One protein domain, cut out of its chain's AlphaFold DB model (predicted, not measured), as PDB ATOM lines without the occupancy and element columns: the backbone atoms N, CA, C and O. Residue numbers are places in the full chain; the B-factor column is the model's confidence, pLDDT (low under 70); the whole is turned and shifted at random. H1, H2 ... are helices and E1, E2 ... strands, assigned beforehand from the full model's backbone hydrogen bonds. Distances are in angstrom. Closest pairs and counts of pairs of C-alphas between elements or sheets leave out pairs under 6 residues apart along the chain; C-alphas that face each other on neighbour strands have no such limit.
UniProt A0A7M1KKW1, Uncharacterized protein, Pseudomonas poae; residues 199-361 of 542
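AT A GLANCE: This is residues 199 to 361 of the 542 residues of an uncharacterized protein of Pseudomonas poae (UniProt A0A7M1KKW1). A strongly twisted sheet of six strands curls round one long helix, H5, on one of its faces, with H1 at one end of that face and H2 beyond H1, off the sheet. H3 and H4 only graze the sheet, and past H3 a long loop sticks out from the body with residues 275 to 280. The printed part has 163 residues with five named helices and six named strands, in the order E1 H1 H2 E2 E3 H3 E4 E5 H4 E6 H5; the class is mixed, helices and strands. The sheet is mixed too, in the order E1 E2 E3 E6 E4 E5. The whole is compact, with a radius of gyration of the C-alphas of 16.5 A and spans of 51 by 46 by 27 A.

HOW THE PARTS SIT: Begin in the sheet with the hairpin of E2, residues 234 to 243, and E3, residues 246 to 254: they are antiparallel, with N 239 and O 250 at 2.9 A. Beside E2 is the edge strand E1, residues 207 to 209, parallel to it, with N 208 and O 234 at 2.9 A. On the other side of E3 look for E6, residues 317 to 322, antiparallel to E3, with N 251 and O 320 at 2.9 A. Next is E4, residues 288 to 293, parallel to E6, with N 290 and O 319 at 2.8 A. E4 forms a hairpin with the edge strand E5, residues 296 to 302, antiparallel, with N 291 and O 300 at 2.9 A. The sheet curls round H5, residues 337 to 355; the closest C-alphas of H5 and E2 are those of Ala 346 and Ile 241, 5.9 A apart. H1, residues 210 to 219, is on the same face as H5, at a height over the sheet of 9.2 A and over none of the strands. H1 and H5 are close but not clearly touching, with Leu 210 and Phe 354 as their closest C-alphas at 7.7 A. H2, residues 223 to 230, is not on the sheet; it is close to H1 but not clearly touching, with the C-alphas of Arg 226 and Phe 217 closest at 6.7 A, and runs the opposite way at a shallow tilt of 33 degrees, only just short of steep. E1, H1, H2 and E2 form a strand-helix-strand unit, two parallel neighbour strands with helices between, and its crossover is right-handed. H1 and H5 with the sheet make two layers, helices on one face of a sheet. H4, residues 311 to 316, only grazes the sheet with residues 313 to 316 and is about perpendicular to H5, at 83 degrees. H3, residues 260 to 266, is only just on the sheet, with 5 pairs of C-alphas within 10 A, and grazes it with residues 260 to 261. In H2 and H3 every O i to N i+4 pair is within hydrogen-bond range; in H1 5 of 6 are, in H5 14 of 15, and in H4 0 of 2, with 3 of 3 O i to N i+3 pairs.

IN THESE COORDINATES: Find C-alpha 207 at (16.426, -11.531, 136.342), where E1 begins, 7.1 A long; H1 follows over 15.1 A and H2 over 10.5 A. E2 runs 26.9 A and bends by 57 degrees at residue 240, and E3 returns over 24.5 A. H3 spans 9.7 A. E4 starts at C-alpha 288, (23.403, -6.040, 118.970), and covers 16.8 A, E5 16.3 A, H4 10.3 A and E6 16.5 A. H5 runs 25.2 A to C-alpha 355 at (28.232, -18.608, 125.962), with a kink of 32 degrees near residue 349.

THE WHOLE: Look for the two C-alphas farthest apart at Asp 222 and Leu 330, 52.4 A. The printed part has no cut. The long links are H3 to E4, 21 residues, and E6 to H5, 14 residues. Mean pLDDT of the printed part is 86.0; it is under 70 in residues 273 to 282, 306 to 309 and 329 to 334.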
ATOM      1  N   HIS A 199      17.048  -5.337 130.948       95.12
ATOM      2  CA  HIS A 199      16.789  -6.301 132.021       95.12
ATOM      3  C   HIS A 199      15.859  -5.754 133.122       95.12
ATOM      4  O   HIS A 199      15.338  -6.534 133.911       95.12
ATOM      5  N   GLU A 200      15.642  -4.437 133.199       93.94
ATOM      6  CA  GLU A 200      14.710  -3.795 134.141       93.94
ATOM      7  C   GLU A 200      13.255  -3.820 133.670       93.94
ATOM      8  O   GLU A 200      12.354  -3.495 134.441       93.94
ATOM      9  N   LEU A 201      13.017  -4.203 132.413       93.12
ATOM     10  CA  LEU A 201      11.673  -4.451 131.889       93.12
ATOM     11  C   LEU A 201      11.159  -5.856 132.233       93.12
ATOM     12  O   LEU A 201      10.005  -6.186 131.962       93.12
ATOM     13  N   VAL A 202      12.020  -6.690 132.814       92.25
ATOM     14  CA  VAL A 202      11.698  -8.035 133.285       92.25
ATOM     15  C   VAL A 202      11.499  -7.990 134.798       92.25
ATOM     16  O   VAL A 202      12.152  -7.216 135.497       92.25
ATOM     17  N   LYS A 203      10.595  -8.828 135.315       91.88
ATOM     18  CA  LYS A 203      10.339  -8.942 136.758       91.88
ATOM     19  C   LYS A 203      11.628  -9.252 137.517       91.88
ATOM     20  O   LYS A 203      12.430 -10.065 137.065       91.88
ATOM     21  N   ASP A 204      11.763  -8.696 138.720       92.44
ATOM     22  CA  ASP A 204      12.915  -8.940 139.600       92.44
ATOM     23  C   ASP A 204      13.161 -10.424 139.862       92.44
ATOM     24  O   ASP A 204      14.299 -10.882 139.846       92.44
ATOM     25  N   SER A 205      12.084 -11.195 140.020       91.62
ATOM     26  CA  SER A 205      12.157 -12.644 140.192       91.62
ATOM     27  C   SER A 205      12.779 -13.356 138.999       91.62
ATOM     28  O   SER A 205      13.329 -14.435 139.182       91.62
ATOM     29  N   ASP A 206      12.694 -12.788 137.798       92.75
ATOM     30  CA  ASP A 206      13.073 -13.409 136.527       92.75
ATOM     31  C   ASP A 206      14.373 -12.855 135.944       92.75
ATOM     32  O   ASP A 206      14.755 -13.222 134.834       92.75
ATOM     33  N   ARG A 207      15.100 -12.032 136.706       95.12
ATOM     34  CA  ARG A 207      16.426 -11.531 136.342       95.12
ATOM     35  C   ARG A 207      17.480 -11.918 137.375       95.12
ATOM     36  O   ARG A 207      17.197 -12.013 138.565       95.12
ATOM     37  N   ILE A 208      18.705 -12.163 136.920       96.88
ATOM     38  CA  ILE A 208      19.831 -12.556 137.776       96.88
ATOM     39  C   ILE A 208      21.151 -12.044 137.193       96.88
ATOM     40  O   ILE A 208      21.309 -11.965 135.975       96.88
ATOM     41  N   SER A 209      22.107 -11.683 138.049       97.12
ATOM     42  CA  SER A 209      23.431 -11.280 137.577       97.12
ATOM     43  C   SER A 209      24.234 -12.490 137.098       97.12
ATOM     44  O   SER A 209      24.134 -13.593 137.641       97.12
ATOM     45  N   LEU A 210      25.081 -12.280 136.095       96.94
ATOM     46  CA  LEU A 210      25.983 -13.303 135.575       96.94
ATOM     47  C   LEU A 210      26.897 -13.872 136.668       96.94
ATOM     48  O   LEU A 210      27.140 -15.075 136.696       96.94
ATOM     49  N   GLN A 211      27.365 -13.025 137.588       95.25
ATOM     50  CA  GLN A 211      28.196 -13.466 138.706       95.25
ATOM     51  C   GLN A 211      27.445 -14.459 139.602       95.25
ATOM     52  O   GLN A 211      27.944 -15.555 139.840       95.25
ATOM     53  N   ALA A 212      26.206 -14.144 139.994       96.12
ATOM     54  CA  ALA A 212      25.392 -15.043 140.812       96.12
ATOM     55  C   ALA A 212      25.105 -16.380 140.104       96.12
ATOM     56  O   ALA A 212      25.045 -17.432 140.744       96.12
ATOM     57  N   VAL A 213      24.965 -16.366 138.773       95.88
ATOM     58  CA  VAL A 213      24.842 -17.594 137.974       95.88
ATOM     59  C   VAL A 213      26.116 -18.427 138.031       95.88
ATOM     60  O   VAL A 213      26.041 -19.632 138.280       95.88
ATOM     61  N   ARG A 214      27.279 -17.801 137.834       93.06
ATOM     62  CA  ARG A 214      28.577 -18.485 137.885       93.06
ATOM     63  C   ARG A 214      28.829 -19.097 139.260       93.06
ATOM     64  O   ARG A 214      29.188 -20.271 139.323       93.06
ATOM     65  N   ASP A 215      28.548 -18.362 140.331       94.12
ATOM     66  CA  ASP A 215      28.680 -18.850 141.708       94.12
ATOM     67  C   ASP A 215      27.760 -20.055 141.955       94.12
ATOM     68  O   ASP A 215      28.177 -21.086 142.487       94.12
ATOM     69  N   ALA A 216      26.512 -19.989 141.481       92.50
ATOM     70  CA  ALA A 216      25.579 -21.105 141.590       92.50
ATOM     71  C   ALA A 216      26.028 -22.339 140.783       92.50
ATOM     72  O   ALA A 216      25.799 -23.472 141.225       92.50
ATOM     73  N   PHE A 217      26.666 -22.144 139.624       92.50
ATOM     74  CA  PHE A 217      27.135 -23.211 138.732       92.50
ATOM     75  C   PHE A 217      28.336 -23.987 139.282       92.50
ATOM     76  O   PHE A 217      28.534 -25.129 138.865       92.50
ATOM     77  N   VAL A 218      29.071 -23.436 140.258       88.94
ATOM     78  CA  VAL A 218      30.105 -24.176 141.007       88.94
ATOM     79  C   VAL A 218      29.495 -25.401 141.697       88.94
ATOM     80  O   VAL A 218      30.060 -26.489 141.655       88.94
ATOM     81  N   SER A 219      28.305 -25.241 142.282       85.69
ATOM     82  CA  SER A 219      27.587 -26.315 142.992       85.69
ATOM     83  C   SER A 219      26.656 -27.153 142.104       85.69
ATOM     84  O   SER A 219      26.259 -28.250 142.487       85.69
ATOM     85  N   LYS A 220      26.270 -26.641 140.926       84.69
ATOM     86  CA  LYS A 220      25.322 -27.281 139.997       84.69
ATOM     87  C   LYS A 220      26.093 -27.849 138.817       84.69
ATOM     88  O   LYS A 220      26.312 -27.154 137.825       84.69
ATOM     89  N   THR A 221      26.544 -29.090 138.940       77.94
ATOM     90  CA  THR A 221      27.391 -29.734 137.926       77.94
ATOM     91  C   THR A 221      26.589 -30.331 136.774       77.94
ATOM     92  O   THR A 221      27.080 -30.336 135.647       77.94
ATOM     93  N   ASP A 222      25.350 -30.772 137.011       84.31
ATOM     94  CA  ASP A 222      24.505 -31.355 135.972       84.31
ATOM     95  C   ASP A 222      23.695 -30.304 135.189       84.31
ATOM     96  O   ASP A 222      23.309 -29.238 135.685       84.31
ATOM     97  N   VAL A 223      23.425 -30.623 133.923       81.12
ATOM     98  CA  VAL A 223      22.750 -29.730 132.970       81.12
ATOM     99  C   VAL A 223      21.298 -29.451 133.375       81.12
ATOM    100  O   VAL A 223      20.800 -28.351 133.130       81.12
ATOM    101  N   ALA A 224      20.613 -30.398 134.022       82.25
ATOM    102  CA  ALA A 224      19.217 -30.231 134.416       82.25
ATOM    103  C   ALA A 224      19.083 -29.249 135.589       82.25
ATOM    104  O   ALA A 224      18.219 -28.372 135.552       82.25
ATOM    105  N   ALA A 225      19.968 -29.321 136.586       85.50
ATOM    106  CA  ALA A 225      20.024 -28.360 137.683       85.50
ATOM    107  C   ALA A 225      20.379 -26.952 137.193       85.50
ATOM    108  O   ALA A 225      19.759 -25.978 137.631       85.50
ATOM    109  N   ARG A 226      21.325 -26.831 136.250       89.38
ATOM    110  CA  ARG A 226      21.650 -25.550 135.600       89.38
ATOM    111  C   ARG A 226      20.444 -24.985 134.856       89.38
ATOM    112  O   ARG A 226      20.064 -23.845 135.103       89.38
ATOM    113  N   ARG A 227      19.779 -25.793 134.025       88.06
ATOM    114  CA  ARG A 227      18.581 -25.381 133.277       88.06
ATOM    115  C   ARG A 227      17.416 -25.007 134.189       88.06
ATOM    116  O   ARG A 227      16.756 -24.008 133.943       88.06
ATOM    117  N   LYS A 228      17.185 -25.746 135.275       88.25
ATOM    118  CA  LYS A 228      16.171 -25.388 136.278       88.25
ATOM    119  C   LYS A 228      16.465 -24.035 136.931       88.25
ATOM    120  O   LYS A 228      15.538 -23.327 137.307       88.25
ATOM    121  N   PHE A 229      17.742 -23.688 137.076       90.00
ATOM    122  CA  PHE A 229      18.163 -22.440 137.701       90.00
ATOM    123  C   PHE A 229      18.059 -21.232 136.758       90.00
ATOM    124  O   PHE A 229      17.510 -20.209 137.161       90.00
ATOM    125  N   VAL A 230      18.544 -21.344 135.513       92.19
ATOM    126  CA  VAL A 230      18.616 -20.202 134.574       92.19
ATOM    127  C   VAL A 230      17.644 -20.246 133.398       92.19
ATOM    128  O   VAL A 230      17.547 -19.258 132.680       92.19
ATOM    129  N   GLY A 231      16.917 -21.342 133.185       88.69
ATOM    130  CA  GLY A 231      16.164 -21.612 131.953       88.69
ATOM    131  C   GLY A 231      15.255 -20.471 131.497       88.69
ATOM    132  O   GLY A 231      15.298 -20.092 130.333       88.69
ATOM    133  N   SER A 232      14.495 -19.870 132.410       88.56
ATOM    134  CA  SER A 232      13.616 -18.727 132.118       88.56
ATOM    135  C   SER A 232      14.184 -17.375 132.557       88.56
ATOM    136  O   SER A 232      13.499 -16.360 132.456       88.56
ATOM    137  N   LYS A 233      15.410 -17.339 133.093       94.31
ATOM    138  CA  LYS A 233      15.983 -16.120 133.667       94.31
ATOM    139  C   LYS A 233      16.615 -15.258 132.589       94.31
ATOM    140  O   LYS A 233      17.308 -15.756 131.708       94.31
ATOM    141  N   THR A 234      16.427 -13.954 132.715       96.44
ATOM    142  CA  THR A 234      17.216 -12.931 132.031       96.44
ATOM    143  C   THR A 234      18.513 -12.729 132.801       96.44
ATOM    144  O   THR A 234      18.485 -12.496 134.010       96.44
ATOM    145  N   ILE A 235      19.652 -12.829 132.124       97.75
ATOM    146  CA  ILE A 235      20.961 -12.750 132.774       97.75
ATOM    147  C   ILE A 235      21.652 -11.484 132.314       97.75
ATOM    148  O   ILE A 235      21.766 -11.251 131.117       97.75
ATOM    149  N   TYR A 236      22.113 -10.666 133.251       97.81
ATOM    150  CA  TYR A 236      22.784  -9.408 132.941       97.81
ATOM    151  C   TYR A 236      24.144  -9.321 133.624       97.81
ATOM    152  O   TYR A 236      24.412  -9.993 134.621       97.81
ATOM    153  N   SER A 237      25.023  -8.499 133.071       97.31
ATOM    154  CA  SER A 237      26.352  -8.259 133.609       97.31
ATOM    155  C   SER A 237      26.838  -6.879 133.216       97.31
ATOM    156  O   SER A 237      26.508  -6.369 132.149       97.31
ATOM    157  N   VAL A 238      27.681  -6.324 134.070       95.75
ATOM    158  CA  VAL A 238      28.454  -5.114 133.818       95.75
ATOM    159  C   VAL A 238      29.914  -5.493 134.008       95.75
ATOM    160  O   VAL A 238      30.250  -6.267 134.908       95.75
ATOM    161  N   SER A 239      30.791  -5.044 133.126       94.88
ATOM    162  CA  SER A 239      32.222  -5.325 133.207       94.88
ATOM    163  C   SER A 239      33.014  -4.164 132.636       94.88
ATOM    164  O   SER A 239      32.607  -3.585 131.638       94.88
ATOM    165  N   SER A 240      34.151  -3.860 133.249       95.00
ATOM    166  CA  SER A 240      35.137  -2.939 132.691       95.00
ATOM    167  C   SER A 240      36.293  -3.763 132.139       95.00
ATOM    168  O   SER A 240      36.859  -4.581 132.867       95.00
ATOM    169  N   ILE A 241      36.570  -3.624 130.847       95.44
ATOM    170  CA  ILE A 241      37.460  -4.502 130.087       95.44
ATOM    171  C   ILE A 241      38.548  -3.658 129.436       95.44
ATOM    172  O   ILE A 241      38.258  -2.662 128.774       95.44
ATOM    173  N   GLU A 242      39.801  -4.065 129.616       95.06
ATOM    174  CA  GLU A 242      40.945  -3.395 129.008       95.06
ATOM    175  C   GLU A 242      41.284  -4.029 127.653       95.06
ATOM    176  O   GLU A 242      41.596  -5.216 127.564       95.06
ATOM    177  N   VAL A 243      41.240  -3.237 126.580       92.81
ATOM    178  CA  VAL A 243      41.567  -3.687 125.221       92.81
ATOM    179  C   VAL A 243      42.591  -2.742 124.615       92.81
ATOM    180  O   VAL A 243      42.273  -1.601 124.306       92.81
ATOM    181  N   GLU A 244      43.820  -3.217 124.398       89.00
ATOM    182  CA  GLU A 244      44.903  -2.404 123.811       89.00
ATOM    183  C   GLU A 244      45.144  -1.082 124.577       89.00
ATOM    184  O   GLU A 244      45.358  -0.033 123.965       89.00
ATOM    185  N   GLY A 245      45.068  -1.124 125.914       88.19
ATOM    186  CA  GLY A 245      45.222   0.042 126.792       88.19
ATOM    187  C   GLY A 245      43.989   0.948 126.886       88.19
ATOM    188  O   GLY A 245      44.063   1.998 127.516       88.19
ATOM    189  N   TRP A 246      42.865   0.581 126.260       90.50
ATOM    190  CA  TRP A 246      41.585   1.275 126.428       90.50
ATOM    191  C   TRP A 246      40.742   0.601 127.489       90.50
ATOM    192  O   TRP A 246      40.453  -0.590 127.378       90.50
ATOM    193  N   LYS A 247      40.262   1.388 128.447       92.69
ATOM    194  CA  LYS A 247      39.206   0.953 129.355       92.69
ATOM    195  C   LYS A 247      37.858   1.079 128.643       92.69
ATOM    196  O   LYS A 247      37.472   2.169 128.211       92.69
ATOM    197  N   VAL A 248      37.169  -0.046 128.494       94.88
ATOM    198  CA  VAL A 248      35.846  -0.135 127.871       94.88
ATOM    199  C   VAL A 248      34.867  -0.694 128.888       94.88
ATOM    200  O   VAL A 248      35.006  -1.831 129.337       94.88
ATOM    201  N   ASP A 249      33.854   0.090 129.227       95.38
ATOM    202  CA  ASP A 249      32.755  -0.366 130.062       95.38
ATOM    203  C   ASP A 249      31.709  -1.057 129.183       95.38
ATOM    204  O   ASP A 249      31.287  -0.546 128.145       95.38
ATOM    205  N   VAL A 250      31.323  -2.267 129.576       96.75
ATOM    206  CA  VAL A 250      30.422  -3.147 128.837       96.75
ATOM    207  C   VAL A 250      29.290  -3.569 129.759       96.75
ATOM    208  O   VAL A 250      29.476  -4.360 130.684       96.75
ATOM    209  N   TYR A 251      28.091  -3.092 129.460       97.62
ATOM    210  CA  TYR A 251      26.857  -3.695 129.939       97.62
ATOM    211  C   TYR A 251      26.375  -4.725 128.917       97.62
ATOM    212  O   TYR A 251      26.340  -4.462 127.715       97.62
ATOM    213  N   GLY A 252      25.973  -5.898 129.393       97.56
ATOM    214  CA  GLY A 252      25.395  -6.952 128.574       97.56
ATOM    215  C   GLY A 252      24.196  -7.592 129.254       97.56
ATOM    216  O   GLY A 252      24.187  -7.790 130.468       97.56
ATOM    217  N   VAL A 253      23.196  -7.964 128.465       97.75
ATOM    218  CA  VAL A 253      22.066  -8.788 128.902       97.75
ATOM    219  C   VAL A 253      21.789  -9.874 127.874       97.75
ATOM    220  O   VAL A 253      21.759  -9.591 126.681       97.75
ATOM    221  N   MET A 254      21.570 -11.101 128.346       96.38
ATOM    222  CA  MET A 254      21.143 -12.257 127.567       96.38
ATOM    223  C   MET A 254      19.753 -12.712 128.023       96.38
ATOM    224  O   MET A 254      19.535 -13.075 129.186       96.38
ATOM    225  N   PHE A 255      18.819 -12.720 127.079       94.56
ATOM    226  CA  PHE A 255      17.457 -13.199 127.275       94.56
ATOM    227  C   PHE A 255      17.329 -14.707 127.005       94.56
ATOM    228  O   PHE A 255      18.120 -15.276 126.247       94.56
ATOM    229  N   PRO A 256      16.326 -15.380 127.595       90.94
ATOM    230  CA  PRO A 256      16.110 -16.809 127.368       90.94
ATOM    231  C   PRO A 256      15.650 -17.130 125.934       90.94
ATOM    232  O   PRO A 256      16.002 -18.184 125.403       90.94
ATOM    233  N   GLU A 257      14.915 -16.228 125.276       87.06
ATOM    234  CA  GLU A 257      14.310 -16.455 123.959       87.06
ATOM    235  C   GLU A 257      14.718 -15.393 122.931       87.06
ATOM    236  O   GLU A 257      14.997 -14.243 123.260       87.06
ATOM    237  N   ASN A 258      14.686 -15.761 121.645       83.69
ATOM    238  CA  ASN A 258      14.928 -14.811 120.550       83.69
ATOM    239  C   ASN A 258      13.772 -13.802 120.400       83.69
ATOM    240  O   ASN A 258      13.970 -12.689 119.924       83.69
ATOM    241  N   SER A 259      12.559 -14.188 120.805       83.31
ATOM    242  CA  SER A 259      11.341 -13.370 120.762       83.31
ATOM    243  C   SER A 259      11.285 -12.295 121.844       83.31
ATOM    244  O   SER A 259      10.407 -11.433 121.777       83.31
ATOM    245  N   THR A 260      12.178 -12.316 122.841       87.25
ATOM    246  CA  THR A 260      12.036 -11.464 124.027       87.25
ATOM    247  C   THR A 260      12.068  -9.977 123.689       87.25
ATOM    248  O   THR A 260      11.216  -9.251 124.184       87.25
ATOM    249  N   PHE A 261      12.936  -9.510 122.786       88.06
ATOM    250  CA  PHE A 261      12.937  -8.097 122.372       88.06
ATOM    251  C   PHE A 261      11.576  -7.647 121.822       88.06
ATOM    252  O   PHE A 261      11.069  -6.593 122.202       88.06
ATOM    253  N   ARG A 262      10.918  -8.496 121.020       83.75
ATOM    254  CA  ARG A 262       9.560  -8.236 120.521       83.75
ATOM    255  C   ARG A 262       8.523  -8.239 121.636       83.75
ATOM    256  O   ARG A 262       7.646  -7.381 121.656       83.75
ATOM    257  N   GLN A 263       8.622  -9.172 122.577       85.88
ATOM    258  CA  GLN A 263       7.728  -9.219 123.736       85.88
ATOM    259  C   GLN A 263       7.887  -7.975 124.625       85.88
ATOM    260  O   GLN A 263       6.881  -7.456 125.108       85.88
ATOM    261  N   LEU A 264       9.117  -7.473 124.798       88.75
ATOM    262  CA  LEU A 264       9.410  -6.245 125.539       88.75
ATOM    263  C   LEU A 264       8.822  -5.010 124.843       88.75
ATOM    264  O   LEU A 264       8.192  -4.184 125.498       88.75
ATOM    265  N   SER A 265       8.941  -4.907 123.518       86.00
ATOM    266  CA  SER A 265       8.291  -3.824 122.770       86.00
ATOM    267  C   SER A 265       6.764  -3.873 122.862       86.00
ATOM    268  O   SER A 265       6.130  -2.824 122.923       86.00
ATOM    269  N   LYS A 266       6.166  -5.071 122.928       83.12
ATOM    270  CA  LYS A 266       4.708  -5.252 123.037       83.12
ATOM    271  C   LYS A 266       4.151  -4.950 124.424       83.12
ATOM    272  O   LYS A 266       3.218  -4.171 124.544       83.12
ATOM    273  N   LYS A 267       4.638  -5.623 125.473       78.44
ATOM    274  CA  LYS A 267       3.876  -5.746 126.734       78.44
ATOM    275  C   LYS A 267       4.357  -4.886 127.909       78.44
ATOM    276  O   LYS A 267       3.488  -4.447 128.653       78.44
ATOM    277  N   PRO A 268       5.655  -4.594 128.104       80.69
ATOM    278  CA  PRO A 268       6.043  -3.522 129.020       80.69
ATOM    279  C   PRO A 268       6.118  -2.151 128.338       80.69
ATOM    280  O   PRO A 268       5.755  -1.166 128.968       80.69
ATOM    281  N   LEU A 269       6.544  -2.075 127.073       84.31
ATOM    282  CA  LEU A 269       6.729  -0.786 126.393       84.31
ATOM    283  C   LEU A 269       5.498  -0.325 125.602       84.31
ATOM    284  O   LEU A 269       5.330   0.870 125.391       84.31
ATOM    285  N   ASN A 270       4.634  -1.247 125.164       84.94
ATOM    286  CA  ASN A 270       3.446  -0.942 124.356       84.94
ATOM    287  C   ASN A 270       3.751  -0.120 123.085       84.94
ATOM    288  O   ASN A 270       2.936   0.690 122.663       84.94
ATOM    289  N   LEU A 271       4.937  -0.270 122.493       81.25
ATOM    290  CA  LEU A 271       5.364   0.507 121.319       81.25
ATOM    291  C   LEU A 271       4.880  -0.093 119.995       81.25
ATOM    292  O   LEU A 271       4.866   0.606 118.988       81.25
ATOM    293  N   ILE A 272       4.490  -1.372 119.996       76.69
ATOM    294  CA  ILE A 272       4.044  -2.103 118.802       76.69
ATOM    295  C   ILE A 272       2.761  -2.885 119.082       76.69
ATOM    296  O   ILE A 272       2.598  -3.425 120.180       76.69
ATOM    297  N   SER A 273       1.877  -2.979 118.084       69.94
ATOM    298  CA  SER A 273       0.652  -3.786 118.143       69.94
ATOM    299  C   SER A 273       0.828  -5.126 117.413       69.94
ATOM    300  O   SER A 273       1.898  -5.433 116.881       69.94
ATOM    301  N   ASP A 274      -0.198  -5.982 117.446       64.00
ATOM    302  CA  ASP A 274      -0.180  -7.267 116.731       64.00
ATOM    303  C   ASP A 274      -0.345  -7.107 115.207       64.00
ATOM    304  O   ASP A 274       0.108  -7.984 114.472       64.00
ATOM    305  N   ASP A 275      -0.891  -5.970 114.753       56.97
ATOM    306  CA  ASP A 275      -1.286  -5.712 113.358       56.97
ATOM    307  C   ASP A 275      -0.323  -4.785 112.588       56.97
ATOM    308  O   ASP A 275      -0.500  -4.563 111.392       56.97
ATOM    309  N   THR A 276       0.684  -4.203 113.247       58.06
ATOM    310  CA  THR A 276       1.657  -3.311 112.591       58.06
ATOM    311  C   THR A 276       2.692  -4.097 111.788       58.06
ATOM    312  O   THR A 276       3.361  -4.973 112.347       58.06
ATOM    313  N   GLU A 277       2.873  -3.743 110.509       54.28
ATOM    314  CA  GLU A 277       4.030  -4.178 109.715       54.28
ATOM    315  C   GLU A 277       5.333  -3.749 110.410       54.28
ATOM    316  O   GLU A 277       5.442  -2.655 110.967       54.28
ATOM    317  N   GLU A 278       6.304  -4.663 110.455       58.81
ATOM    318  CA  GLU A 278       7.526  -4.515 111.244       58.81
ATOM    319  C   GLU A 278       8.454  -3.457 110.625       58.81
ATOM    320  O   GLU A 278       9.223  -3.768 109.720       58.81
ATOM    321  N   SER A 279       8.435  -2.221 111.132       54.84
ATOM    322  CA  SER A 279       9.501  -1.254 110.849       54.84
ATOM    323  C   SER A 279      10.642  -1.392 111.864       54.84
ATOM    324  O   SER A 279      10.422  -1.659 113.050       54.84
ATOM    325  N   GLU A 280      11.894  -1.213 111.423       51.94
ATOM    326  CA  GLU A 280      13.066  -1.292 112.312       51.94
ATOM    327  C   GLU A 280      12.998  -0.289 113.479       51.94
ATOM    328  O   GLU A 280      13.504  -0.578 114.566       51.94
ATOM    329  N   GLY A 281      12.331   0.854 113.285       55.97
ATOM    330  CA  GLY A 281      12.153   1.893 114.306       55.97
ATOM    331  C   GLY A 281      11.247   1.478 115.466       55.97
ATOM    332  O   GLY A 281      11.363   2.023 116.560       55.97
ATOM    333  N   ALA A 282      10.393   0.469 115.279       62.94
ATOM    334  CA  ALA A 282       9.353   0.107 116.237       62.94
ATOM    335  C   ALA A 282       9.886  -0.610 117.503       62.94
ATOM    336  O   ALA A 282       9.213  -0.684 118.535       62.94
ATOM    337  N   TYR A 283      11.118  -1.133 117.461       75.69
ATOM    338  CA  TYR A 283      11.756  -1.793 118.602       75.69
ATOM    339  C   TYR A 283      12.674  -0.840 119.375       75.69
ATOM    340  O   TYR A 283      13.730  -0.446 118.881       75.69
ATOM    341  N   LEU A 284      12.340  -0.559 120.641       83.81
ATOM    342  CA  LEU A 284      13.215   0.243 121.505       83.81
ATOM    343  C   LEU A 284      14.575  -0.430 121.719       83.81
ATOM    344  O   LEU A 284      15.615   0.215 121.574       83.81
ATOM    345  N   PHE A 285      14.536  -1.729 122.026       89.38
ATOM    346  CA  PHE A 285      15.697  -2.592 122.212       89.38
ATOM    347  C   PHE A 285      15.734  -3.668 121.135       89.38
ATOM    348  O   PHE A 285      14.713  -4.270 120.808       89.38
ATOM    349  N   GLN A 286      16.933  -3.957 120.643       88.81
ATOM    350  CA  GLN A 286      17.185  -5.003 119.659       88.81
ATOM    351  C   GLN A 286      18.465  -5.750 120.020       88.81
ATOM    352  O   GLN A 286      19.285  -5.254 120.792       88.81
ATOM    353  N   SER A 287      18.672  -6.927 119.438       90.56
ATOM    354  CA  SER A 287      19.956  -7.604 119.584       90.56
ATOM    355  C   SER A 287      21.076  -6.806 118.918       90.56
ATOM    356  O   SER A 287      20.890  -6.330 117.799       90.56
ATOM    357  N   GLY A 288      22.242  -6.717 119.551       91.50
ATOM    358  CA  GLY A 288      23.403  -6.040 118.970       91.50
ATOM    359  C   GLY A 288      24.274  -5.334 119.999       91.50
ATOM    360  O   GLY A 288      24.076  -5.480 121.207       91.50
ATOM    361  N   ILE A 289      25.253  -4.579 119.498       94.56
ATOM    362  CA  ILE A 289      26.171  -3.776 120.306       94.56
ATOM    363  C   ILE A 289      25.852  -2.307 120.067       94.56
ATOM    364  O   ILE A 289      26.052  -1.795 118.969       94.56
ATOM    365  N   PHE A 290      25.366  -1.634 121.098       93.62
ATOM    366  CA  PHE A 290      25.048  -0.216 121.087       93.62
ATOM    367  C   PHE A 290      26.173   0.570 121.731       93.62
ATOM    368  O   PHE A 290      26.782   0.107 122.693       93.62
ATOM    369  N   VAL A 291      26.450   1.759 121.209       92.06
ATOM    370  CA  VAL A 291      27.575   2.577 121.665       92.06
ATOM    371  C   VAL A 291      27.083   3.779 122.470       92.06
ATOM    372  O   VAL A 291      26.146   4.480 122.074       92.06
ATOM    373  N   GLY A 292      27.738   4.027 123.598       90.19
ATOM    374  CA  GLY A 292      27.679   5.260 124.373       90.19
ATOM    375  C   GLY A 292      29.038   5.966 124.417       90.19
ATOM    376  O   GLY A 292      30.072   5.373 124.107       90.19
ATOM    377  N   THR A 293      29.031   7.242 124.796       86.69
ATOM    378  CA  THR A 293      30.239   8.020 125.116       86.69
ATOM    379  C   THR A 293      29.944   8.994 126.251       86.69
ATOM    380  O   THR A 293      28.873   9.600 126.260       86.69
ATOM    381  N   LYS A 294      30.887   9.183 127.178       85.31
ATOM    382  CA  LYS A 294      30.841  10.213 128.236       85.31
ATOM    383  C   LYS A 294      29.522  10.271 129.027       85.31
ATOM    384  O   LYS A 294      29.072  11.344 129.417       85.31
ATOM    385  N   GLY A 295      28.902   9.130 129.286       87.19
ATOM    386  CA  GLY A 295      27.629   9.005 129.987       87.19
ATOM    387  C   GLY A 295      26.404   8.999 129.071       87.19
ATOM    388  O   GLY A 295      25.302   8.782 129.556       87.19
ATOM    389  N   MET A 296      26.547   9.234 127.764       87.50
ATOM    390  CA  MET A 296      25.428   9.421 126.839       87.50
ATOM    391  C   MET A 296      25.261   8.234 125.874       87.50
ATOM    392  O   MET A 296      26.206   7.890 125.155       87.50
ATOM    393  N   PRO A 297      24.053   7.651 125.749       90.12
ATOM    394  CA  PRO A 297      23.754   6.689 124.697       90.12
ATOM    395  C   PRO A 297      23.635   7.402 123.346       90.12
ATOM    396  O   PRO A 297      22.928   8.397 123.212       90.12
ATOM    397  N   THR A 298      24.302   6.875 122.319       84.94
ATOM    398  CA  THR A 298      24.308   7.506 120.981       84.94
ATOM    399  C   THR A 298      23.271   6.933 120.021       84.94
ATOM    400  O   THR A 298      23.041   7.484 118.949       84.94
ATOM    401  N   GLY A 299      22.684   5.785 120.365       81.69
ATOM    402  CA  GLY A 299      21.823   5.010 119.469       81.69
ATOM    403  C   GLY A 299      22.567   4.304 118.326       81.69
ATOM    404  O   GLY A 299      21.944   3.520 117.612       81.69
ATOM    405  N   MET A 300      23.876   4.531 118.160       85.19
ATOM    406  CA  MET A 300      24.684   3.845 117.158       85.19
ATOM    407  C   MET A 300      24.804   2.359 117.487       85.19
ATOM    408  O   MET A 300      25.113   1.991 118.623       85.19
ATOM    409  N   ARG A 301      24.607   1.518 116.470       88.44
ATOM    410  CA  ARG A 301      24.751   0.068 116.550       88.44
ATOM    411  C   ARG A 301      25.949  -0.388 115.722       88.44
ATOM    412  O   ARG A 301      26.142   0.069 114.599       88.44
ATOM    413  N   ILE A 302      26.732  -1.305 116.276       89.75
ATOM    414  CA  ILE A 302      27.765  -2.052 115.560       89.75
ATOM    415  C   ILE A 302      27.454  -3.544 115.637       89.75
ATOM    416  O   ILE A 302      26.884  -4.039 116.614       89.75
ATOM    417  N   GLU A 303      27.836  -4.270 114.595       86.12
ATOM    418  CA  GLU A 303      27.638  -5.713 114.551       86.12
ATOM    419  C   GLU A 303      28.698  -6.437 115.391       86.12
ATOM    420  O   GLU A 303      29.823  -5.943 115.538       86.12
ATOM    421  N   PRO A 304      28.373  -7.604 115.970       85.69
ATOM    422  CA  PRO A 304      29.356  -8.419 116.660       85.69
ATOM    423  C   PRO A 304      30.432  -8.919 115.692       85.69
ATOM    424  O   PRO A 304      30.227  -9.042 114.483       85.69
ATOM    425  N   LYS A 305      31.607  -9.235 116.235       79.62
ATOM    426  CA  LYS A 305      32.679  -9.860 115.459       79.62
ATOM    427  C   LYS A 305      32.223 -11.237 114.968       79.62
ATOM    428  O   LYS A 305      31.674 -12.015 115.745       79.62
ATOM    429  N   ALA A 306      32.518 -11.568 113.713       66.06
ATOM    430  CA  ALA A 306      32.314 -12.919 113.202       66.06
ATOM    431  C   ALA A 306      33.175 -13.923 113.996       66.06
ATOM    432  O   ALA A 306      34.397 -13.772 114.084       66.06
ATOM    433  N   GLY A 307      32.534 -14.929 114.593       59.34
ATOM    434  CA  GLY A 307      33.174 -15.917 115.467       59.34
ATOM    435  C   GLY A 307      32.479 -16.039 116.827       59.34
ATOM    436  O   GLY A 307      31.447 -15.421 117.062       59.34
ATOM    437  N   GLY A 308      33.029 -16.875 117.708       58.66
ATOM    438  CA  GLY A 308      32.388 -17.296 118.963       58.66
ATOM    439  C   GLY A 308      32.040 -18.783 118.940       58.66
ATOM    440  O   GLY A 308      31.975 -19.396 117.871       58.66
ATOM    441  N   ARG A 309      31.854 -19.387 120.117       65.12
ATOM    442  CA  ARG A 309      31.517 -20.814 120.231       65.12
ATOM    443  C   ARG A 309      30.111 -21.095 119.702       65.12
ATOM    444  O   ARG A 309      29.875 -22.141 119.102       65.12
ATOM    445  N   TYR A 310      29.203 -20.141 119.895       72.50
ATOM    446  CA  TYR A 310      27.794 -20.197 119.528       72.50
ATOM    447  C   TYR A 310      27.266 -18.812 119.088       72.50
ATOM    448  O   TYR A 310      26.436 -18.206 119.775       72.50
ATOM    449  N   PRO A 311      27.660 -18.323 117.896       76.56
ATOM    450  CA  PRO A 311      27.302 -16.981 117.421       76.56
ATOM    451  C   PRO A 311      25.788 -16.730 117.336       76.56
ATOM    452  O   PRO A 311      25.325 -15.600 117.458       76.56
ATOM    453  N   ALA A 312      24.984 -17.789 117.180       81.25
ATOM    454  CA  ALA A 312      23.527 -17.701 117.130       81.25
ATOM    455  C   ALA A 312      22.899 -17.084 118.397       81.25
ATOM    456  O   ALA A 312      21.819 -16.496 118.308       81.25
ATOM    457  N   TYR A 313      23.558 -17.180 119.561       87.31
ATOM    458  CA  TYR A 313      23.042 -16.609 120.808       87.31
ATOM    459  C   TYR A 313      23.152 -15.081 120.884       87.31
ATOM    460  O   TYR A 313      22.460 -14.482 121.709       87.31
ATOM    461  N   TYR A 314      23.906 -14.423 119.994       88.12
ATOM    462  CA  TYR A 314      23.897 -12.957 119.902       88.12
ATOM    463  C   TYR A 314      22.496 -12.396 119.651       88.12
ATOM    464  O   TYR A 314      22.176 -11.327 120.159       88.12
ATOM    465  N   LYS A 315      21.620 -13.143 118.962       87.94
ATOM    466  CA  LYS A 315      20.215 -12.754 118.732       87.94
ATOM    467  C   LYS A 315      19.407 -12.578 120.025       87.94
ATOM    468  O   LYS A 315      18.347 -11.967 120.001       87.94
ATOM    469  N   ARG A 316      19.898 -13.109 121.149       91.50
ATOM    470  CA  ARG A 316      19.299 -12.971 122.485       91.50
ATOM    471  C   ARG A 316      19.966 -11.892 123.330       91.50
ATOM    472  O   ARG A 316      19.570 -11.699 124.475       91.50
ATOM    473  N   CYS A 317      21.002 -11.243 122.804       94.75
ATOM    474  CA  CYS A 317      21.868 -10.374 123.579       94.75
ATOM    475  C   CYS A 317      21.743  -8.917 123.161       94.75
ATOM    476  O   CYS A 317      21.788  -8.598 121.976       94.75
ATOM    477  N   PHE A 318      21.674  -8.040 124.153       96.12
ATOM    478  CA  PHE A 318      21.868  -6.607 123.984       96.12
ATOM    479  C   PHE A 318      23.125  -6.208 124.747       96.12
ATOM    480  O   PHE A 318      23.281  -6.573 125.915       96.12
ATOM    481  N   PHE A 319      23.993  -5.438 124.099       97.00
ATOM    482  CA  PHE A 319      25.165  -4.840 124.722       97.00
ATOM    483  C   PHE A 319      25.107  -3.324 124.601       97.00
ATOM    484  O   PHE A 319      24.760  -2.810 123.543       97.00
ATOM    485  N   LEU A 320      25.494  -2.624 125.665       96.25
ATOM    486  CA  LEU A 320      25.826  -1.204 125.631       96.25
ATOM    487  C   LEU A 320      27.292  -1.068 126.025       96.25
ATOM    488  O   LEU A 320      27.682  -1.533 127.097       96.25
ATOM    489  N   VAL A 321      28.088  -0.474 125.148       95.25
ATOM    490  CA  VAL A 321      29.522  -0.271 125.356       95.25
ATOM    491  C   VAL A 321      29.868   1.195 125.376       95.25
ATOM    492  O   VAL A 321      29.330   1.977 124.596       95.25
ATOM    493  N   GLU A 322      30.814   1.550 126.226       91.69
ATOM    494  CA  GLU A 322      31.257   2.919 126.390       91.69
ATOM    495  C   GLU A 322      32.761   2.976 126.642       91.69
ATOM    496  O   GLU A 322      33.345   2.107 127.286       91.69
ATOM    497  N   SER A 323      33.397   4.021 126.124       88.81
ATOM    498  CA  SER A 323      34.753   4.397 126.503       88.81
ATOM    499  C   SER A 323      34.887   5.914 126.433       88.81
ATOM    500  O   SER A 323      34.398   6.529 125.486       88.81
ATOM    501  N   ALA A 324      35.560   6.513 127.417       82.12
ATOM    502  CA  ALA A 324      35.817   7.955 127.445       82.12
ATOM    503  C   ALA A 324      36.739   8.417 126.300       82.12
ATOM    504  O   ALA A 324      36.696   9.577 125.899       82.12
ATOM    505  N   ASP A 325      37.536   7.499 125.744       82.25
ATOM    506  CA  ASP A 325      38.473   7.776 124.652       82.25
ATOM    507  C   ASP A 325      37.812   7.756 123.262       82.25
ATOM    508  O   ASP A 325      38.457   8.050 122.246       82.25
ATOM    509  N   LEU A 326      36.530   7.384 123.187       85.00
ATOM    510  CA  LEU A 326      35.795   7.254 121.937       85.00
ATOM    511  C   LEU A 326      35.542   8.631 121.307       85.00
ATOM    512  O   LEU A 326      34.900   9.485 121.910       85.00
ATOM    513  N   LYS A 327      35.992   8.805 120.060       78.31
ATOM    514  CA  LYS A 327      35.786  10.026 119.268       78.31
ATOM    515  C   LYS A 327      34.945   9.730 118.040       78.31
ATOM    516  O   LYS A 327      35.182   8.728 117.356       78.31
ATOM    517  N   PHE A 328      34.007  10.621 117.732       75.88
ATOM    518  CA  PHE A 328      33.131  10.468 116.573       75.88
ATOM    519  C   PHE A 328      33.605  11.297 115.380       75.88
ATOM    520  O   PHE A 328      34.125  12.411 115.513       75.88
ATOM    521  N   ASP A 329      33.387  10.757 114.184       68.56
ATOM    522  CA  ASP A 329      33.565  11.503 112.945       68.56
ATOM    523  C   ASP A 329      32.374  12.450 112.728       68.56
ATOM    524  O   ASP A 329      31.219  12.109 112.993       68.56
ATOM    525  N   LEU A 330      32.652  13.651 112.214       60.31
ATOM    526  CA  LEU A 330      31.630  14.654 111.911       60.31
ATOM    527  C   LEU A 330      30.598  14.098 110.920       60.31
ATOM    528  O   LEU A 330      30.961  13.682 109.820       60.31
ATOM    529  N   GLY A 331      29.317  14.113 111.294       55.34
ATOM    530  CA  GLY A 331      28.214  13.748 110.398       55.34
ATOM    531  C   GLY A 331      28.163  12.269 109.990       55.34
ATOM    532  O   GLY A 331      27.353  11.912 109.137       55.34
ATOM    533  N   ARG A 332      28.994  11.391 110.573       58.41
ATOM    534  CA  ARG A 332      28.963   9.953 110.277       58.41
ATOM    535  C   ARG A 332      28.127   9.205 111.308       58.41
ATOM    536  O   ARG A 332      28.381   9.275 112.505       58.41
ATOM    537  N   LYS A 333      27.182   8.399 110.819       64.56
ATOM    538  CA  LYS A 333      26.436   7.406 111.614       64.56
ATOM    539  C   LYS A 333      27.259   6.136 111.907       64.56
ATOM    540  O   LYS A 333      26.696   5.125 112.310       64.56
ATOM    541  N   SER A 334      28.572   6.161 111.673       69.12
ATOM    542  CA  SER A 334      29.465   5.009 111.796       69.12
ATOM    543  C   SER A 334      30.757   5.367 112.529       69.12
ATOM    544  O   SER A 334      31.223   6.506 112.495       69.12
ATOM    545  N   LEU A 335      31.338   4.370 113.197       79.62
ATOM    546  CA  LEU A 335      32.628   4.479 113.872       79.62
ATOM    547  C   LEU A 335      33.775   4.078 112.953       79.62
ATOM    548  O   LEU A 335      33.664   3.163 112.133       79.62
ATOM    549  N   HIS A 336      34.924   4.714 113.167       83.44
ATOM    550  CA  HIS A 336      36.165   4.283 112.546       83.44
ATOM    551  C   HIS A 336      36.485   2.829 112.936       83.44
ATOM    552  O   HIS A 336      36.433   2.462 114.113       83.44
ATOM    553  N   TYR A 337      36.886   2.004 111.960       82.69
ATOM    554  CA  TYR A 337      37.012   0.546 112.113       82.69
ATOM    555  C   TYR A 337      37.882   0.099 113.305       82.69
ATOM    556  O   TYR A 337      37.623  -0.944 113.905       82.69
ATOM    557  N   LYS A 338      38.913   0.879 113.670       84.44
ATOM    558  CA  LYS A 338      39.774   0.598 114.834       84.44
ATOM    559  C   LYS A 338      38.994   0.647 116.151       84.44
ATOM    560  O   LYS A 338      39.167  -0.245 116.976       84.44
ATOM    561  N   PHE A 339      38.129   1.647 116.331       88.44
ATOM    562  CA  PHE A 339      37.276   1.749 117.516       88.44
ATOM    563  C   PHE A 339      36.256   0.616 117.528       88.44
ATOM    564  O   PHE A 339      36.155  -0.096 118.521       88.44
ATOM    565  N   THR A 340      35.609   0.356 116.387       90.25
ATOM    566  CA  THR A 340      34.676  -0.767 116.222       90.25
ATOM    567  C   THR A 340      35.303  -2.092 116.655       90.25
ATOM    568  O   THR A 340      34.725  -2.807 117.467       90.25
ATOM    569  N   ARG A 341      36.522  -2.400 116.192       90.12
ATOM    570  CA  ARG A 341      37.227  -3.643 116.542       90.12
ATOM    571  C   ARG A 341      37.537  -3.747 118.038       90.12
ATOM    572  O   ARG A 341      37.412  -4.832 118.602       90.12
ATOM    573  N   ARG A 342      37.939  -2.648 118.684       92.56
ATOM    574  CA  ARG A 342      38.219  -2.625 120.131       92.56
ATOM    575  C   ARG A 342      36.964  -2.895 120.948       92.56
ATOM    576  O   ARG A 342      36.975  -3.782 121.796       92.56
ATOM    577  N   LEU A 343      35.875  -2.201 120.624       94.31
ATOM    578  CA  LEU A 343      34.576  -2.403 121.263       94.31
ATOM    579  C   LEU A 343      34.066  -3.837 121.059       94.31
ATOM    580  O   LEU A 343      33.644  -4.486 122.011       94.31
ATOM    581  N   GLN A 344      34.176  -4.372 119.840       93.88
ATOM    582  CA  GLN A 344      33.823  -5.762 119.540       93.88
ATOM    583  C   GLN A 344      34.643  -6.769 120.356       93.88
ATOM    584  O   GLN A 344      34.088  -7.768 120.805       93.88
ATOM    585  N   ASN A 345      35.946  -6.536 120.552       93.62
ATOM    586  CA  ASN A 345      36.789  -7.412 121.369       93.62
ATOM    587  C   ASN A 345      36.367  -7.381 122.848       93.62
ATOM    588  O   ASN A 345      36.270  -8.443 123.459       93.62
ATOM    589  N   ALA A 346      36.055  -6.200 123.397       95.44
ATOM    590  CA  ALA A 346      35.543  -6.075 124.763       95.44
ATOM    591  C   ALA A 346      34.209  -6.825 124.931       95.44
ATOM    592  O   ALA A 346      34.034  -7.615 125.859       95.44
ATOM    593  N   VAL A 347      33.280  -6.664 123.980       95.94
ATOM    594  CA  VAL A 347      32.013  -7.416 123.987       95.94
ATOM    595  C   VAL A 347      32.243  -8.912 123.853       95.94
ATOM    596  O   VAL A 347      31.570  -9.674 124.535       95.94
ATOM    597  N   ALA A 348      33.165  -9.354 122.996       93.69
ATOM    598  CA  ALA A 348      33.459 -10.774 122.815       93.69
ATOM    599  C   ALA A 348      33.949 -11.423 124.118       93.69
ATOM    600  O   ALA A 348      33.557 -12.549 124.424       93.69
ATOM    601  N   GLU A 349      34.740 -10.707 124.922       94.12
ATOM    602  CA  GLU A 349      35.152 -11.191 126.237       94.12
ATOM    603  C   GLU A 349      33.949 -11.372 127.174       94.12
ATOM    604  O   GLU A 349      33.803 -12.443 127.768       94.12
ATOM    605  N   LEU A 350      33.046 -10.390 127.287       95.31
ATOM    606  CA  LEU A 350      31.840 -10.562 128.108       95.31
ATOM    607  C   LEU A 350      30.913 -11.649 127.543       95.31
ATOM    608  O   LEU A 350      30.400 -12.480 128.293       95.31
ATOM    609  N   PHE A 351      30.718 -11.673 126.226       94.62
ATOM    610  CA  PHE A 351      29.856 -12.633 125.548       94.62
ATOM    611  C   PHE A 351      30.332 -14.068 125.758       94.62
ATOM    612  O   PHE A 351      29.494 -14.923 126.017       94.62
ATOM    613  N   SER A 352      31.644 -14.332 125.771       92.88
ATOM    614  CA  SER A 352      32.176 -15.670 126.074       92.88
ATOM    615  C   SER A 352      31.667 -16.219 127.417       92.88
ATOM    616  O   SER A 352      31.340 -17.398 127.534       92.88
ATOM    617  N   LYS A 353      31.478 -15.343 128.414       93.69
ATOM    618  CA  LYS A 353      30.926 -15.704 129.728       93.69
ATOM    619  C   LYS A 353      29.423 -16.003 129.657       93.69
ATOM    620  O   LYS A 353      28.923 -16.793 130.454       93.69
ATOM    621  N   PHE A 354      28.698 -15.389 128.721       93.81
ATOM    622  CA  PHE A 354      27.317 -15.763 128.415       93.81
ATOM    623  C   PHE A 354      27.226 -17.050 127.574       93.81
ATOM    624  O   PHE A 354      26.278 -17.818 127.724       93.81
ATOM    625  N   GLU A 355      28.207 -17.349 126.722       89.69
ATOM    626  CA  GLU A 355      28.232 -18.608 125.962       89.69
ATOM    627  C   GLU A 355      28.331 -19.838 126.879       89.69
ATOM    628  O   GLU A 355      27.762 -20.882 126.559       89.69
ATOM    629  N   ASP A 356      28.971 -19.709 128.044       88.25
ATOM    630  CA  ASP A 356      29.072 -20.778 129.049       88.25
ATOM    631  C   ASP A 356      27.713 -21.187 129.648       88.25
ATOM    632  O   ASP A 356      27.533 -22.326 130.095       88.25
ATOM    633  N   ILE A 357      26.743 -20.270 129.669       89.19
ATOM    634  CA  ILE A 357      25.433 -20.468 130.310       89.19
ATOM    635  C   ILE A 357      24.297 -20.613 129.295       89.19
ATOM    636  O   ILE A 357      23.285 -21.242 129.610       89.19
ATOM    637  N   ALA A 358      24.473 -20.104 128.073       88.31
ATOM    638  CA  ALA A 358      23.462 -20.106 127.020       88.31
ATOM    639  C   ALA A 358      22.849 -21.495 126.719       88.31
ATOM    640  O   ALA A 358      21.630 -21.566 126.548       88.31
ATOM    641  N   PRO A 359      23.596 -22.625 126.741       86.50
ATOM    642  CA  PRO A 359      23.006 -23.961 126.564       86.50
ATOM    643  C   PRO A 359      22.000 -24.364 127.661       86.50
ATOM    644  O   PRO A 359      21.168 -25.260 127.469       86.50
ATOM    645  N   SER A 360      22.090 -23.716 128.825       87.56
ATOM    646  CA  SER A 360      21.189 -23.909 129.964       87.56
ATOM    647  C   SER A 360      20.011 -22.925 129.964       87.56
ATOM    648  O   SER A 360      19.090 -23.122 130.752       87.56
ATOM    649  N   GLN A 361      20.017 -21.900 129.101       86.31
ATOM    650  CA  GLN A 361      18.965 -20.883 128.983       86.31
ATOM    651  C   GLN A 361      17.983 -21.140 127.832       86.31
ATOM    652  O   GLN A 361      18.331 -21.654 126.765       86.31
TER     653      GLN A 361